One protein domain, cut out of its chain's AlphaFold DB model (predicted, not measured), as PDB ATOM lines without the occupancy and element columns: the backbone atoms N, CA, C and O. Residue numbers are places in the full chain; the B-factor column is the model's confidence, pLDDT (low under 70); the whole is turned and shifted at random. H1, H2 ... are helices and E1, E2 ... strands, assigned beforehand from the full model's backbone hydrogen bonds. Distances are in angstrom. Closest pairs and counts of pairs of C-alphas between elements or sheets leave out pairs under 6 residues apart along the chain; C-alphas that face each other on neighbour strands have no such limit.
ATOM      1  N   PRO A 200     167.250 172.544 172.866       88.00
ATOM      2  CA  PRO A 200     166.490 171.333 172.510       88.00
ATOM      3  C   PRO A 200     167.254 170.393 171.561       88.00
ATOM      4  O   PRO A 200     167.031 169.183 171.569       88.00
ATOM      5  N   TYR A 201     168.168 170.945 170.767       89.88
ATOM      6  CA  TYR A 201     169.212 170.226 170.049       89.88
ATOM      7  C   TYR A 201     170.420 171.152 169.862       89.88
ATOM      8  O   TYR A 201     170.264 172.375 169.871       89.88
ATOM      9  N   PHE A 202     171.608 170.582 169.674       91.81
ATOM     10  CA  PHE A 202     172.805 171.325 169.272       91.81
ATOM     11  C   PHE A 202     173.823 170.409 168.579       91.81
ATOM     12  O   PHE A 202     173.770 169.188 168.719       91.81
ATOM     13  N   TYR A 203     174.756 170.993 167.832       93.06
ATOM     14  CA  TYR A 203     175.809 170.277 167.116       93.06
ATOM     15  C   TYR A 203     177.180 170.505 167.758       93.06
ATOM     16  O   TYR A 203     177.486 171.595 168.243       93.06
ATOM     17  N   SER A 204     178.018 169.476 167.691       91.12
ATOM     18  CA  SER A 204     179.336 169.383 168.322       91.12
ATOM     19  C   SER A 204     180.300 168.535 167.477       91.12
ATOM     20  O   SER A 204     179.920 167.974 166.448       91.12
ATOM     21  N   THR A 205     181.545 168.403 167.930       88.06
ATOM     22  CA  THR A 205     182.541 167.441 167.419       88.06
ATOM     23  C   THR A 205     182.689 166.210 168.332       88.06
ATOM     24  O   THR A 205     183.558 165.371 168.098       88.06
ATOM     25  N   SER A 206     181.856 166.090 169.378       82.38
ATOM     26  CA  SER A 206     182.041 165.176 170.513       82.38
ATOM     27  C   SER A 206     180.746 164.463 170.908       82.38
ATOM     28  O   SER A 206     179.672 165.052 170.968       82.38
ATOM     29  N   HIS A 207     180.839 163.186 171.283       74.19
ATOM     30  CA  HIS A 207     179.705 162.442 171.843       74.19
ATOM     31  C   HIS A 207     179.336 162.824 173.283       74.19
ATOM     32  O   HIS A 207     178.314 162.340 173.772       74.19
ATOM     33  N   LEU A 208     180.158 163.622 173.971       63.94
ATOM     34  CA  LEU A 208     179.991 163.972 175.383       63.94
ATOM     35  C   LEU A 208     180.525 165.384 175.660       63.94
ATOM     36  O   LEU A 208     181.646 165.545 176.144       63.94
ATOM     37  N   ASP A 209     179.701 166.397 175.410       63.28
ATOM     38  CA  ASP A 209     179.959 167.750 175.905       63.28
ATOM     39  C   ASP A 209     179.306 167.985 177.275       63.28
ATOM     40  O   ASP A 209     178.329 167.337 177.665       63.28
ATOM     41  N   SER A 210     179.882 168.921 178.033       74.69
ATOM     42  CA  SER A 210     179.361 169.380 179.334       74.69
ATOM     43  C   SER A 210     178.597 170.706 179.243       74.69
ATOM     44  O   SER A 210     178.038 171.172 180.239       74.69
ATOM     45  N   LEU A 211     178.575 171.304 178.051       85.56
ATOM     46  CA  LEU A 211     177.929 172.565 177.707       85.56
ATOM     47  C   LEU A 211     177.141 172.371 176.405       85.56
ATOM     48  O   LEU A 211     177.541 171.548 175.584       85.56
ATOM     49  N   ASP A 212     176.072 173.136 176.201       88.88
ATOM     50  CA  ASP A 212     175.449 173.281 174.882       88.88
ATOM     51  C   ASP A 212     176.132 174.384 174.043       88.88
ATOM     52  O   ASP A 212     177.075 175.044 174.492       88.88
ATOM     53  N   ALA A 213     175.674 174.588 172.802       89.19
ATOM     54  CA  ALA A 213     176.251 175.578 171.885       89.19
ATOM     55  C   ALA A 213     176.137 177.041 172.367       89.19
ATOM     56  O   ALA A 213     176.944 177.871 171.951       89.19
ATOM     57  N   ASP A 214     175.200 177.352 173.272       90.56
ATOM     58  CA  ASP A 214     175.078 178.669 173.917       90.56
ATOM     59  C   ASP A 214     175.870 178.772 175.240       90.56
ATOM     60  O   ASP A 214     175.897 179.821 175.893       90.56
ATOM     61  N   GLY A 215     176.589 177.705 175.602       88.56
ATOM     62  CA  GLY A 215     177.517 177.641 176.727       88.56
ATOM     63  C   GLY A 215     176.868 177.287 178.066       88.56
ATOM     64  O   GLY A 215     177.545 177.385 179.094       88.56
ATOM     65  N   TYR A 216     175.591 176.894 178.096       89.88
ATOM     66  CA  TYR A 216     174.892 176.505 179.326       89.88
ATOM     67  C   TYR A 216     175.223 175.060 179.718       89.88
ATOM     68  O   TYR A 216     175.409 174.194 178.868       89.88
ATOM     69  N   LYS A 217     175.329 174.787 181.026       84.50
ATOM     70  CA  LYS A 217     175.761 173.473 181.542       84.50
ATOM     71  C   LYS A 217     174.680 172.400 181.395       84.50
ATOM     72  O   LYS A 217     173.644 172.489 182.051       84.50
ATOM     73  N   ILE A 218     174.993 171.332 180.662       81.44
ATOM     74  CA  ILE A 218     174.167 170.118 180.565       81.44
ATOM     75  C   ILE A 218     174.370 169.263 181.832       81.44
ATOM     76  O   ILE A 218     175.451 169.252 182.428       81.44
ATOM     77  N   THR A 219     173.333 168.555 182.285       70.19
ATOM     78  CA  THR A 219     173.295 167.884 183.597       70.19
ATOM     79  C   THR A 219     172.931 166.405 183.472       70.19
ATOM     80  O   THR A 219     171.758 166.067 183.400       70.19
ATOM     81  N   ASN A 220     173.942 165.526 183.511       61.94
ATOM     82  CA  ASN A 220     173.876 164.136 183.031       61.94
ATOM     83  C   ASN A 220     173.543 164.069 181.527       61.94
ATOM     84  O   ASN A 220     172.450 163.677 181.127       61.94
ATOM     85  N   SER A 221     174.507 164.420 180.670       60.31
ATOM     86  CA  SER A 221     174.314 164.466 179.210       60.31
ATOM     87  C   SER A 221     173.850 163.142 178.583       60.31
ATOM     88  O   SER A 221     173.096 163.182 177.616       60.31
ATOM     89  N   SER A 222     174.202 161.985 179.161       61.62
ATOM     90  CA  SER A 222     173.694 160.661 178.752       61.62
ATOM     91  C   SER A 222     172.186 160.476 178.933       61.62
ATOM     92  O   SER A 222     171.575 159.685 178.217       61.62
ATOM     93  N   ASP A 223     171.605 161.179 179.903       64.38
ATOM     94  CA  ASP A 223     170.228 160.991 180.360       64.38
ATOM     95  C   ASP A 223     169.310 162.086 179.779       64.38
ATOM     96  O   ASP A 223     168.093 161.920 179.725       64.38
ATOM     97  N   GLU A 224     169.892 163.208 179.332       75.62
ATOM     98  CA  GLU A 224     169.178 164.354 178.752       75.62
ATOM     99  C   GLU A 224     169.169 164.362 177.213       75.62
ATOM    100  O   GLU A 224     168.199 164.852 176.631       75.62
ATOM    101  N   TYR A 225     170.164 163.749 176.553       84.62
ATOM    102  CA  TYR A 225     170.296 163.722 175.089       84.62
ATOM    103  C   TYR A 225     170.569 162.318 174.534       84.62
ATOM    104  O   TYR A 225     171.192 161.478 175.185       84.62
ATOM    105  N   TYR A 226     170.165 162.090 173.283       84.12
ATOM    106  CA  TYR A 226     170.730 161.051 172.424       84.12
ATOM    107  C   TYR A 226     171.536 161.698 171.290       84.12
ATOM    108  O   TYR A 226     171.223 162.794 170.825       84.12
ATOM    109  N   CYS A 227     172.613 161.032 170.872       87.19
ATOM    110  CA  CYS A 227     173.563 161.572 169.902       87.19
ATOM    111  C   CYS A 227     173.383 160.896 168.539       87.19
ATOM    112  O   CYS A 227     173.376 159.668 168.472       87.19
ATOM    113  N   VAL A 228     173.324 161.687 167.474       90.06
ATOM    114  CA  VAL A 228     173.378 161.262 166.072       90.06
ATOM    115  C   VAL A 228     174.729 161.690 165.504       90.06
ATOM    116  O   VAL A 228     175.105 162.852 165.639       90.06
ATOM    117  N   GLU A 229     175.475 160.770 164.896       91.50
ATOM    118  CA  GLU A 229     176.797 161.059 164.317       91.50
ATOM    119  C   GLU A 229     176.705 161.194 162.792       91.50
ATOM    120  O   GLU A 229     176.023 160.407 162.139       91.50
ATOM    121  N   PHE A 230     177.416 162.162 162.218       93.12
ATOM    122  CA  PHE A 230     177.574 162.345 160.778       93.12
ATOM    123  C   PHE A 230     179.065 162.294 160.418       93.12
ATOM    124  O   PHE A 230     179.852 163.127 160.876       93.12
ATOM    125  N   LEU A 231     179.458 161.331 159.580       91.31
ATOM    126  CA  LEU A 231     180.843 161.097 159.158       91.31
ATOM    127  C   LEU A 231     181.029 161.311 157.655       91.31
ATOM    128  O   LEU A 231     180.185 160.920 156.850       91.31
ATOM    129  N   SER A 232     182.173 161.868 157.262       90.44
ATOM    130  CA  SER A 232     182.536 162.066 155.854       90.44
ATOM    131  C   SER A 232     183.612 161.076 155.392       90.44
ATOM    132  O   SER A 232     184.740 161.086 155.896       90.44
ATOM    133  N   SER A 233     183.275 160.214 154.426       86.06
ATOM    134  CA  SER A 233     184.102 159.074 154.001       86.06
ATOM    135  C   SER A 233     184.369 159.072 152.495       86.06
ATOM    136  O   SER A 233     183.431 159.113 151.705       86.06
ATOM    137  N   GLY A 234     185.643 158.968 152.101       73.38
ATOM    138  CA  GLY A 234     186.076 158.796 150.709       73.38
ATOM    139  C   GLY A 234     186.266 157.335 150.288       73.38
ATOM    140  O   GLY A 234     186.985 157.065 149.331       73.38
ATOM    141  N   GLY A 235     185.707 156.376 151.034       68.06
ATOM    142  CA  GLY A 235     185.872 154.949 150.754       68.06
ATOM    143  C   GLY A 235     187.194 154.384 151.286       68.06
ATOM    144  O   GLY A 235     187.349 154.187 152.493       68.06
ATOM    145  N   ASN A 236     188.130 154.065 150.390       55.88
ATOM    146  CA  ASN A 236     189.326 153.264 150.686       55.88
ATOM    147  C   ASN A 236     190.372 154.021 151.531       55.88
ATOM    148  O   ASN A 236     191.373 154.507 151.016       55.88
ATOM    149  N   LYS A 237     190.154 154.095 152.853       54.69
ATOM    150  CA  LYS A 237     190.999 154.765 153.878       54.69
ATOM    151  C   LYS A 237     191.101 156.299 153.759       54.69
ATOM    152  O   LYS A 237     191.468 156.956 154.733       54.69
ATOM    153  N   GLU A 238     190.721 156.867 152.619       60.59
ATOM    154  CA  GLU A 238     190.602 158.302 152.343       60.59
ATOM    155  C   GLU A 238     189.560 159.009 153.238       60.59
ATOM    156  O   GLU A 238     188.392 158.613 153.321       60.59
ATOM    157  N   LYS A 239     189.951 160.123 153.874       64.62
ATOM    158  CA  LYS A 239     189.015 161.004 154.600       64.62
ATOM    159  C   LYS A 239     188.258 161.893 153.603       64.62
ATOM    160  O   LYS A 239     188.897 162.596 152.813       64.62
ATOM    161  N   GLY A 240     186.923 161.927 153.697       71.69
ATOM    162  CA  GLY A 240     186.057 162.777 152.865       71.69
ATOM    163  C   GLY A 240     186.194 164.279 153.167       71.69
ATOM    164  O   GLY A 240     187.088 164.695 153.910       71.69
ATOM    165  N   VAL A 241     185.334 165.118 152.588       86.12
ATOM    166  CA  VAL A 241     185.353 166.587 152.778       86.12
ATOM    167  C   VAL A 241     184.679 166.989 154.101       86.12
ATOM    168  O   VAL A 241     183.822 166.267 154.603       86.12
ATOM    169  N   GLY A 242     185.075 168.112 154.704       87.31
ATOM    170  CA  GLY A 242     184.382 168.658 155.880       87.31
ATOM    171  C   GLY A 242     182.975 169.162 155.543       87.31
ATOM    172  O   GLY A 242     182.745 169.652 154.439       87.31
ATOM    173  N   PHE A 243     182.036 169.058 156.483       92.62
ATOM    174  CA  PHE A 243     180.662 169.517 156.280       92.62
ATOM    175  C   PHE A 243     180.513 171.025 156.502       92.62
ATOM    176  O   PHE A 243     181.083 171.569 157.447       92.62
ATOM    177  N   ARG A 244     179.690 171.694 155.691       91.44
ATOM    178  CA  ARG A 244     179.261 173.080 155.931       91.44
ATOM    179  C   ARG A 244     177.947 173.125 156.698       91.44
ATOM    180  O   ARG A 244     177.139 172.202 156.649       91.44
ATOM    181  N   PHE A 245     177.753 174.213 157.426       91.00
ATOM    182  CA  PHE A 245     176.556 174.482 158.211       91.00
ATOM    183  C   PHE A 245     175.821 175.692 157.629       91.00
ATOM    184  O   PHE A 245     176.461 176.688 157.297       91.00
ATOM    185  N   ASN A 246     174.492 175.620 157.534       88.06
ATOM    186  CA  ASN A 246     173.665 176.793 157.221       88.06
ATOM    187  C   ASN A 246     173.448 177.672 158.469       88.06
ATOM    188  O   ASN A 246     173.639 177.202 159.589       88.06
ATOM    189  N   ASP A 247     172.997 178.918 158.302       85.12
ATOM    190  CA  ASP A 247     172.839 179.895 159.398       85.12
ATOM    191  C   ASP A 247     172.006 179.380 160.588       85.12
ATOM    192  O   ASP A 247     172.312 179.674 161.747       85.12
ATOM    193  N   SER A 248     170.975 178.568 160.321       86.25
ATOM    194  CA  SER A 248     170.151 177.947 161.365       86.25
ATOM    195  C   SER A 248     170.944 176.900 162.150       86.25
ATOM    196  O   SER A 248     170.910 176.888 163.378       86.25
ATOM    197  N   GLN A 249     171.723 176.062 161.460       90.81
ATOM    198  CA  GLN A 249     172.611 175.086 162.096       90.81
ATOM    199  C   GLN A 249     173.757 175.772 162.855       90.81
ATOM    200  O   GLN A 249     174.038 175.373 163.981       90.81
ATOM    201  N   ILE A 250     174.371 176.824 162.292       88.19
ATOM    202  CA  ILE A 250     175.431 177.624 162.940       88.19
ATOM    203  C   ILE A 250     174.940 178.178 164.283       88.19
ATOM    204  O   ILE A 250     175.663 178.099 165.275       88.19
ATOM    205  N   LYS A 251     173.697 178.676 164.350       87.38
ATOM    206  CA  LYS A 251     173.097 179.192 165.593       87.38
ATOM    207  C   LYS A 251     173.069 178.152 166.730       87.38
ATOM    208  O   LYS A 251     173.131 178.537 167.894       87.38
ATOM    209  N   TYR A 252     172.977 176.863 166.406       90.62
ATOM    210  CA  TYR A 252     172.952 175.760 167.374       90.62
ATOM    211  C   TYR A 252     174.224 174.897 167.321       90.62
ATOM    212  O   TYR A 252     174.186 173.739 167.730       90.62
ATOM    213  N   ALA A 253     175.350 175.415 166.819       90.25
ATOM    214  CA  ALA A 253     176.607 174.677 166.708       90.25
ATOM    215  C   ALA A 253     177.707 175.265 167.599       90.25
ATOM    216  O   ALA A 253     177.886 176.480 167.680       90.25
ATOM    217  N   CYS A 254     178.504 174.399 168.225       87.81
ATOM    218  CA  CYS A 254     179.751 174.821 168.857       87.81
ATOM    219  C   CYS A 254     180.730 175.390 167.801       87.81
ATOM    220  O   CYS A 254     180.723 174.973 166.639       87.81
ATOM    221  N   LYS A 255     181.608 176.326 168.199       78.12
ATOM    222  CA  LYS A 255     182.492 177.082 167.276       78.12
ATOM    223  C   LYS A 255     183.359 176.199 166.352       78.12
ATOM    224  O   LYS A 255     183.710 176.630 165.261       78.12
ATOM    225  N   GLU A 256     183.697 174.984 166.781       79.00
ATOM    226  CA  GLU A 256     184.638 174.065 166.115       79.00
ATOM    227  C   GLU A 256     183.989 173.113 165.087       79.00
ATOM    228  O   GLU A 256     184.678 172.319 164.451       79.00
ATOM    229  N   VAL A 257     182.661 173.150 164.930       84.62
ATOM    230  CA  VAL A 257     181.912 172.117 164.184       84.62
ATOM    231  C   VAL A 257     181.892 172.364 162.674       84.62
ATOM    232  O   VAL A 257     181.914 171.417 161.885       84.62
ATOM    233  N   ASN A 258     181.862 173.628 162.248       86.31
ATOM    234  CA  ASN A 258     181.778 173.979 160.833       86.31
ATOM    235  C   ASN A 258     183.086 173.618 160.104       86.31
ATOM    236  O   ASN A 258     184.174 173.997 160.535       86.31
ATOM    237  N   ASN A 259     182.977 172.925 158.970       86.31
ATOM    238  CA  ASN A 259     184.054 172.249 158.232       86.31
ATOM    239  C   ASN A 259     184.655 171.005 158.928       86.31
ATOM    240  O   ASN A 259     185.634 170.446 158.425       86.31
ATOM    241  N   SER A 260     184.073 170.506 160.025       88.81
ATOM    242  CA  SER A 260     184.486 169.221 160.610       88.81
ATOM    243  C   SER A 260     184.107 168.033 159.714       88.81
ATOM    244  O   SER A 260     183.122 168.066 158.975       88.81
ATOM    245  N   LYS A 261     184.888 166.948 159.797       89.38
ATOM    246  CA  LYS A 261     184.634 165.660 159.114       89.38
ATOM    247  C   LYS A 261     183.873 164.649 159.986       89.38
ATOM    248  O   LYS A 261     183.438 163.619 159.469       89.38
ATOM    249  N   ASN A 262     183.739 164.943 161.282       91.00
ATOM    250  CA  ASN A 262     182.825 164.283 162.212       91.00
ATOM    251  C   ASN A 262     181.984 165.356 162.916       91.00
ATOM    252  O   ASN A 262     182.531 166.295 163.498       91.00
ATOM    253  N   VAL A 263     180.667 165.221 162.834       93.00
ATOM    254  CA  VAL A 263     179.687 166.128 163.425       93.00
ATOM    255  C   VAL A 263     178.736 165.293 164.270       93.00
ATOM    256  O   VAL A 263     178.079 164.395 163.753       93.00
ATOM    257  N   VAL A 264     178.625 165.608 165.559       91.69
ATOM    258  CA  VAL A 264     177.679 164.957 166.469       91.69
ATOM    259  C   VAL A 264     176.557 165.929 166.813       91.69
ATOM    260  O   VAL A 264     176.774 166.956 167.457       91.69
ATOM    261  N   LEU A 265     175.348 165.585 166.383       92.62
ATOM    262  CA  LEU A 265     174.100 166.245 166.743       92.62
ATOM    263  C   LEU A 265     173.553 165.617 168.027       92.62
ATOM    264  O   LEU A 265     173.243 164.428 168.071       92.62
ATOM    265  N   HIS A 266     173.397 166.426 169.065       89.62
ATOM    266  CA  HIS A 266     172.720 166.056 170.302       89.62
ATOM    267  C   HIS A 266     171.254 166.460 170.198       89.62
ATOM    268  O   HIS A 266     170.954 167.631 169.973       89.62
ATOM    269  N   ILE A 267     170.342 165.507 170.383       88.75
ATOM    270  CA  ILE A 267     168.891 165.730 170.382       88.75
ATOM    271  C   ILE A 267     168.343 165.375 171.761       88.75
ATOM    272  O   ILE A 267     168.633 164.302 172.295       88.75
ATOM    273  N   ARG A 268     167.574 166.281 172.365       85.44
ATOM    274  CA  ARG A 268     167.032 166.087 173.711       85.44
ATOM    275  C   ARG A 268     165.949 165.001 173.718       85.44
ATOM    276  O   ARG A 268     165.164 164.877 172.778       85.44
ATOM    277  N   TRP A 269     165.860 164.206 174.785       79.81
ATOM    278  CA  TRP A 269     164.778 163.219 174.899       79.81
ATOM    279  C   TRP A 269     163.397 163.901 174.889       79.81
ATOM    280  O   TRP A 269     163.168 164.881 175.598       79.81
ATOM    281  N   ASN A 270     162.466 163.346 174.107       72.81
ATOM    282  CA  ASN A 270     161.068 163.786 173.969       72.81
ATOM    283  C   ASN A 270     160.847 165.228 173.451       72.81
ATOM    284  O   ASN A 270     159.749 165.757 173.616       72.81
ATOM    285  N   SER A 271     161.834 165.876 172.818       70.38
ATOM    286  CA  SER A 271     161.705 167.277 172.371       70.38
ATOM    287  C   SER A 271     160.972 167.490 171.037       70.38
ATOM    288  O   SER A 271     160.673 168.633 170.698       70.38
ATOM    289  N   GLY A 272     160.662 166.432 170.281       73.31
ATOM    290  CA  GLY A 272     159.973 166.537 168.991       73.31
ATOM    291  C   GLY A 272     160.145 165.314 168.090       73.31
ATOM    292  O   GLY A 272     160.758 164.320 168.474       73.31
ATOM    293  N   ASP A 273     159.600 165.415 166.878       79.94
ATOM    294  CA  ASP A 273     159.762 164.441 165.795       79.94
ATOM    295  C   ASP A 273     160.886 164.941 164.867       79.94
ATOM    296  O   ASP A 273     160.712 165.929 164.156       79.94
ATOM    297  N   TYR A 274     162.057 164.302 164.909       86.81
ATOM    298  CA  TYR A 274     163.260 164.739 164.184       86.81
ATOM    299  C   TYR A 274     163.485 163.882 162.936       86.81
ATOM    300  O   TYR A 274     163.341 162.657 162.997       86.81
ATOM    301  N   ARG A 275     163.868 164.498 161.810       90.62
ATOM    302  CA  ARG A 275     164.150 163.796 160.546       90.62
ATOM    303  C   ARG A 275     165.557 164.064 160.031       90.62
ATOM    304  O   ARG A 275     166.158 165.090 160.325       90.62
ATOM    305  N   PHE A 276     166.078 163.131 159.247       92.19
ATOM    306  CA  PHE A 276     167.422 163.196 158.692       92.19
ATOM    307  C   PHE A 276     167.628 164.420 157.788       92.19
ATOM    308  O   PHE A 276     168.613 165.135 157.953       92.19
ATOM    309  N   GLY A 277     166.684 164.710 156.887       91.06
ATOM    310  CA  GLY A 277     166.793 165.818 155.932       91.06
ATOM    311  C   GLY A 277     166.899 167.198 156.582       91.06
ATOM    312  O   GLY A 277     167.682 168.025 156.121       91.06
ATOM    313  N   ASP A 278     166.167 167.413 157.678       90.38
ATOM    314  CA  ASP A 278     166.090 168.702 158.380       90.38
ATOM    315  C   ASP A 278     167.360 169.020 159.199       90.38
ATOM    316  O   ASP A 278     167.639 170.185 159.489       90.38
ATOM    317  N   TYR A 279     168.124 167.989 159.592       91.81
ATOM    318  CA  TYR A 279     169.245 168.107 160.537       91.81
ATOM    319  C   TYR A 279     170.593 167.571 160.017       91.81
ATOM    320  O   TYR A 279     171.612 167.751 160.685       91.81
ATOM    321  N   LYS A 280     170.655 166.943 158.837       93.31
ATOM    322  CA  LYS A 280     171.936 166.581 158.207       93.31
ATOM    323  C   LYS A 280     172.766 167.843 157.905       93.31
ATOM    324  O   LYS A 280     172.211 168.851 157.457       93.31
ATOM    325  N   PRO A 281     174.089 167.835 158.125       94.00
ATOM    326  CA  PRO A 281     174.937 168.963 157.760       94.00
ATOM    327  C   PRO A 281     175.187 168.970 156.239       94.00
ATOM    328  O   PRO A 281     175.087 167.936 155.573       94.00
ATOM    329  N   GLN A 282     175.502 170.131 155.663       92.81
ATOM    330  CA  GLN A 282     175.657 170.276 154.215       92.81
ATOM    331  C   GLN A 282     176.952 169.610 153.724       92.81
ATOM    332  O   GLN A 282     178.051 169.887 154.208       92.81
ATOM    333  N   THR A 283     176.829 168.748 152.719       92.19
ATOM    334  CA  THR A 283     177.956 168.126 152.011       92.19
ATOM    335  C   THR A 283     178.628 169.125 151.070       92.19
ATOM    336  O   THR A 283     177.957 169.948 150.450       92.19
ATOM    337  N   VAL A 284     179.955 169.056 150.959       87.75
ATOM    338  CA  VAL A 284     180.775 170.003 150.193       87.75
ATOM    339  C   VAL A 284     181.618 169.225 149.199       87.75
ATOM    340  O   VAL A 284     182.378 168.356 149.608       87.75
ATOM    341  N   ASN A 285     181.530 169.563 147.915       88.44
ATOM    342  CA  ASN A 285     182.399 168.982 146.893       88.44
ATOM    343  C   ASN A 285     183.712 169.771 146.784       88.44
ATOM    344  O   ASN A 285     183.742 170.986 146.989       88.44
ATOM    345  N   THR A 286     184.790 169.085 146.415       85.69
ATOM    346  CA  THR A 286     186.069 169.679 145.997       85.69
ATOM    347  C   THR A 286     186.473 169.115 144.634       85.69
ATOM    348  O   THR A 286     185.908 168.123 144.180       85.69
ATOM    349  N   LYS A 287     187.461 169.726 143.961       80.94
ATOM    350  CA  LYS A 287     187.948 169.301 142.627       80.94
ATOM    351  C   LYS A 287     188.348 167.813 142.555       80.94
ATOM    352  O   LYS A 287     188.357 167.212 141.484       80.94
ATOM    353  N   ASP A 288     188.723 167.253 143.695       84.06
ATOM    354  CA  ASP A 288     189.182 165.886 143.910       84.06
ATOM    355  C   ASP A 288     188.151 164.977 144.608       84.06
ATOM    356  O   ASP A 288     188.411 163.781 144.701       84.06
ATOM    357  N   LYS A 289     187.027 165.504 145.132       88.81
ATOM    358  CA  LYS A 289     186.071 164.739 145.964       88.81
ATOM    359  C   LYS A 289     184.623 165.176 145.740       88.81
ATOM    360  O   LYS A 289     184.218 166.257 146.170       88.81
ATOM    361  N   THR A 290     183.820 164.286 145.168       91.88
ATOM    362  CA  THR A 290     182.404 164.522 144.852       91.88
ATOM    363  C   THR A 290     181.510 163.708 145.784       91.88
ATOM    364  O   THR A 290     181.640 162.486 145.876       91.88
ATOM    365  N   PHE A 291     180.606 164.371 146.507       93.62
ATOM    366  CA  PHE A 291     179.583 163.702 147.308       93.62
ATOM    367  C   PHE A 291     178.609 162.939 146.403       93.62
ATOM    368  O   PHE A 291     178.186 163.469 145.376       93.62
ATOM    369  N   TRP A 292     178.216 161.731 146.817       92.81
ATOM    370  CA  TRP A 292     177.248 160.920 146.085       92.81
ATOM    371  C   TRP A 292     175.974 160.634 146.891       92.81
ATOM    372  O   TRP A 292     174.896 161.075 146.497       92.81
ATOM    373  N   TYR A 293     176.074 159.923 148.019       92.50
ATOM    374  CA  TYR A 293     174.906 159.544 148.826       92.50
ATOM    375  C   TYR A 293     175.219 159.420 150.323       92.50
ATOM    376  O   TYR A 293     176.375 159.325 150.743       92.50
ATOM    377  N   TRP A 294     174.165 159.418 151.141       93.00
ATOM    378  CA  TRP A 294     174.229 159.151 152.579       93.00
ATOM    379  C   TRP A 294     173.795 157.714 152.884       93.00
ATOM    380  O   TRP A 294     172.839 157.229 152.287       93.00
ATOM    381  N   THR A 295     174.450 157.043 153.833       89.81
ATOM    382  CA  THR A 295     174.081 155.687 154.286       89.81
ATOM    383  C   THR A 295     174.159 155.530 155.810       89.81
ATOM    384  O   THR A 295     174.646 156.428 156.499       89.81
ATOM    385  N   TYR A 296     173.695 154.394 156.335       84.12
ATOM    386  CA  TYR A 296     173.807 154.009 157.745       84.12
ATOM    387  C   TYR A 296     175.104 153.224 158.012       84.12
ATOM    388  O   TYR A 296     175.346 152.203 157.374       84.12
ATOM    389  N   ASP A 297     175.897 153.631 159.006       75.19
ATOM    390  CA  ASP A 297     177.185 152.998 159.350       75.19
ATOM    391  C   ASP A 297     178.179 152.927 158.153       75.19
ATOM    392  O   ASP A 297     177.954 153.449 157.060       75.19
ATOM    393  N   LYS A 298     179.359 152.342 158.368       65.25
ATOM    394  CA  LYS A 298     180.407 152.142 157.355       65.25
ATOM    395  C   LYS A 298     180.062 151.018 156.383       65.25
ATOM    396  O   LYS A 298     180.472 151.086 155.223       65.25
ATOM    397  N   ASN A 299     179.315 150.024 156.866       64.69
ATOM    398  CA  ASN A 299     179.109 148.739 156.202       64.69
ATOM    399  C   ASN A 299     177.786 148.628 155.428       64.69
ATOM    400  O   ASN A 299     177.615 147.647 154.714       64.69
ATOM    401  N   SER A 300     176.858 149.588 155.554       68.69
ATOM    402  CA  SER A 300     175.674 149.616 154.689       68.69
ATOM    403  C   SER A 300     175.952 150.332 153.367       68.69
ATOM    404  O   SER A 300     176.878 151.148 153.228       68.69
ATOM    405  N   HIS A 301     175.087 150.014 152.409       68.88
ATOM    406  CA  HIS A 301     174.939 150.667 151.113       68.88
ATOM    407  C   HIS A 301     173.475 151.085 150.865       68.88
ATOM    408  O   HIS A 301     173.152 151.616 149.806       68.88
ATOM    409  N   GLU A 302     172.592 150.909 151.859       81.69
ATOM    410  CA  GLU A 302     171.232 151.454 151.844       81.69
ATOM    411  C   GLU A 302     171.286 152.988 151.877       81.69
ATOM    412  O   GLU A 302     171.906 153.576 152.770       81.69
ATOM    413  N   VAL A 303     170.638 153.647 150.915       88.94
ATOM    414  CA  VAL A 303     170.627 155.111 150.839       88.94
ATOM    415  C   VAL A 303     169.598 155.697 151.806       88.94
ATOM    416  O   VAL A 303     168.405 155.402 151.737       88.94
ATOM    417  N   VAL A 304     170.074 156.563 152.697       90.75
ATOM    418  CA  VAL A 304     169.261 157.261 153.699       90.75
ATOM    419  C   VAL A 304     168.448 158.358 153.016       90.75
ATOM    420  O   VAL A 304     168.996 159.194 152.298       90.75
ATOM    421  N   LYS A 305     167.138 158.368 153.270       90.06
ATOM    422  CA  LYS A 305     166.197 159.348 152.722       90.06
ATOM    423  C   LYS A 305     165.944 160.475 153.715       90.06
ATOM    424  O   LYS A 305     166.047 160.303 154.925       90.06
ATOM    425  N   ASP A 306     165.570 161.640 153.204       91.19
ATOM    426  CA  ASP A 306     165.405 162.842 154.025       91.19
ATOM    427  C   ASP A 306     164.218 162.768 154.995       91.19
ATOM    428  O   ASP A 306     164.237 163.416 156.043       91.19
ATOM    429  N   ASP A 307     163.229 161.918 154.715       88.75
ATOM    430  CA  ASP A 307     162.097 161.660 155.599       88.75
ATOM    431  C   ASP A 307     162.415 160.693 156.759       88.75
ATOM    432  O   ASP A 307     161.617 160.620 157.701       88.75
ATOM    433  N   THR A 308     163.569 160.007 156.740       89.38
ATOM    434  CA  THR A 308     164.040 159.099 157.803       89.38
ATOM    435  C   THR A 308     163.936 159.751 159.179       89.38
ATOM    436  O   THR A 308     164.544 160.790 159.428       89.38
ATOM    437  N   LYS A 309     163.213 159.121 160.114       87.56
ATOM    438  CA  LYS A 309     163.154 159.586 161.507       87.56
ATOM    439  C   LYS A 309     164.466 159.314 162.242       87.56
ATOM    440  O   LYS A 309     164.974 158.194 162.222       87.56
ATOM    441  N   LEU A 310     164.974 160.321 162.950       85.50
ATOM    442  CA  LEU A 310     166.129 160.182 163.831       85.50
ATOM    443  C   LEU A 310     165.700 159.442 165.104       85.50
ATOM    444  O   LEU A 310     164.923 159.937 165.915       85.50
ATOM    445  N   SER A 311     166.171 158.202 165.222       68.81
ATOM    446  CA  SER A 311     165.847 157.268 166.301       68.81
ATOM    447  C   SER A 311     166.821 157.398 167.477       68.81
ATOM    448  O   SER A 311     167.996 157.728 167.309       68.81
ATOM    449  N   ILE A 312     166.348 157.025 168.667       63.97
ATOM    450  CA  ILE A 312     167.103 156.988 169.932       63.97
ATOM    451  C   ILE A 312     168.286 155.996 169.938       63.97
ATOM    452  O   ILE A 312     169.071 155.964 170.881       63.97
ATOM    453  N   SER A 313     168.439 155.184 168.888       64.94
ATOM    454  CA  SER A 313     169.440 154.115 168.744       64.94
ATOM    455  C   SER A 313     170.873 154.586 168.437       64.94
ATOM    456  O   SER A 313     171.672 153.785 167.959       64.94
ATOM    457  N   ARG A 314     171.194 155.867 168.672       69.19
ATOM    458  CA  ARG A 314     172.474 156.532 168.334       69.19
ATOM    459  C   ARG A 314     172.989 156.218 166.908       69.19
ATOM    460  O   ARG A 314     174.095 155.697 166.771       69.19
ATOM    461  N   PRO A 315     172.200 156.480 165.847       81.50
ATOM    462  CA  PRO A 315     172.612 156.183 164.476       81.50
ATOM    463  C   PRO A 315     173.832 157.014 164.043       81.50
ATOM    464  O   PRO A 315     173.901 158.219 164.301       81.50
ATOM    465  N   THR A 316     174.748 156.365 163.322       89.44
ATOM    466  CA  THR A 316     175.832 157.011 162.570       89.44
ATOM    467  C   THR A 316     175.451 157.044 161.092       89.44
ATOM    468  O   THR A 316     175.225 155.997 160.484       89.44
ATOM    469  N   PHE A 317     175.400 158.237 160.512       92.25
ATOM    470  CA  PHE A 317     175.160 158.482 159.095       92.25
ATOM    471  C   PHE A 317     176.469 158.827 158.392       92.25
ATOM    472  O   PHE A 317     177.272 159.603 158.909       92.25
ATOM    473  N   ILE A 318     176.695 158.275 157.202       91.31
ATOM    474  CA  ILE A 318     177.954 158.456 156.476       91.31
ATOM    475  C   ILE A 318     177.698 159.014 155.086       91.31
ATOM    476  O   ILE A 318     177.036 158.379 154.267       91.31
ATOM    477  N   ALA A 319     178.263 160.190 154.819       93.25
ATOM    478  CA  ALA A 319     178.346 160.759 153.485       93.25
ATOM    479  C   ALA A 319     179.451 160.025 152.717       93.25
ATOM    480  O   ALA A 319     180.632 160.132 153.068       93.25
ATOM    481  N   LYS A 320     179.064 159.259 151.693       90.44
ATOM    482  CA  LYS A 320     179.986 158.560 150.796       90.44
ATOM    483  C   LYS A 320     180.384 159.521 149.670       90.44
ATOM    484  O   LYS A 320     179.533 160.058 148.958       90.44
ATOM    485  N   TYR A 321     181.686 159.747 149.545       91.56
ATOM    486  CA  TYR A 321     182.316 160.539 148.494       91.56
ATOM    487  C   TYR A 321     183.024 159.620 147.499       91.56
ATOM    488  O   TYR A 321     183.713 158.682 147.901       91.56
ATOM    489  N   ILE A 322     182.915 159.951 146.216       90.69
ATOM    490  CA  ILE A 322     183.842 159.484 145.187       90.69
ATOM    491  C   ILE A 322     185.064 160.403 145.271       90.69
ATOM    492  O   ILE A 322     184.923 161.624 145.183       90.69
ATOM    493  N   VAL A 323     186.244 159.827 145.502       88.69
ATOM    494  CA  VAL A 323     187.525 160.551 145.456       88.69
ATOM    495  C   VAL A 323     188.132 160.314 144.080       88.69
ATOM    496  O   VAL A 323     187.827 161.036 143.140       88.69
ATOM    497  N   ASP A 324     188.875 159.225 143.920       88.06
ATOM    498  CA  ASP A 324     189.275 158.720 142.608       88.06
ATOM    499  C   ASP A 324     188.268 157.679 142.110       88.06
ATOM    500  O   ASP A 324     187.766 157.777 140.993       88.06
TER     501      ASP A 324
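AT A GLANCE: This is residues 200 to 324 of the 1219 residues of the protein "C protein alpha-antigen" of Peptoniphilus harei (UniProt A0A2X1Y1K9). With little regular structure, this is one strongly twisted sheet of five strands, E1 to E5, with long loops and three very short helices around it. The printed part has 125 residues, of which 47 are in named elements, E1 H1 E2 H2 E3 H3 E4 E5, class mixed. The mixed sheet runs E1 E3 E2 E5 E4. The whole is compact, radius of gyration of the C-alphas 14.3 A, yet elongated, 45 by 27 by 24 A.

HOW THE PARTS SIT: Within hydrogen-bond range, E1, residues 201 to 204, is antiparallel to E3, residues 262 to 268 (N 202 and O 266, 3.0 A). E3 is antiparallel to E2, residues 225 to 233 (N 228 and O 265, 2.8 A). E2 is parallel to E5, residues 316 to 322 (N 231 and O 317, 2.9 A). E5 and E4, residues 290 to 296, form an antiparallel hairpin (N 292 and O 320, 3.0 A). H1, residues 221 to 224, H2, residues 247 to 251, and H3, residues 276 to 279, only graze the sheet. H2 has its O i to N i+4 pair within range; H1 and H3 are too short for one. E1, H1, E2 and E3, H3, E4 are split strand-helix-strand units, same-way strands with others between, with right-handed crossovers.

IN THESE COORDINATES: E1 begins at C-alpha 201 (169.212, 170.226, 170.049); E2 is 25.6 A long; E5 ends at C-alpha 322 (183.842, 159.484, 145.187).

THE WHOLE: The printed part has no cut. Links E1 to H1, E2 to H2 and E4 to E5 are long. In the model, 19 printed residues are under pLDDT 70, among them 235 to 239.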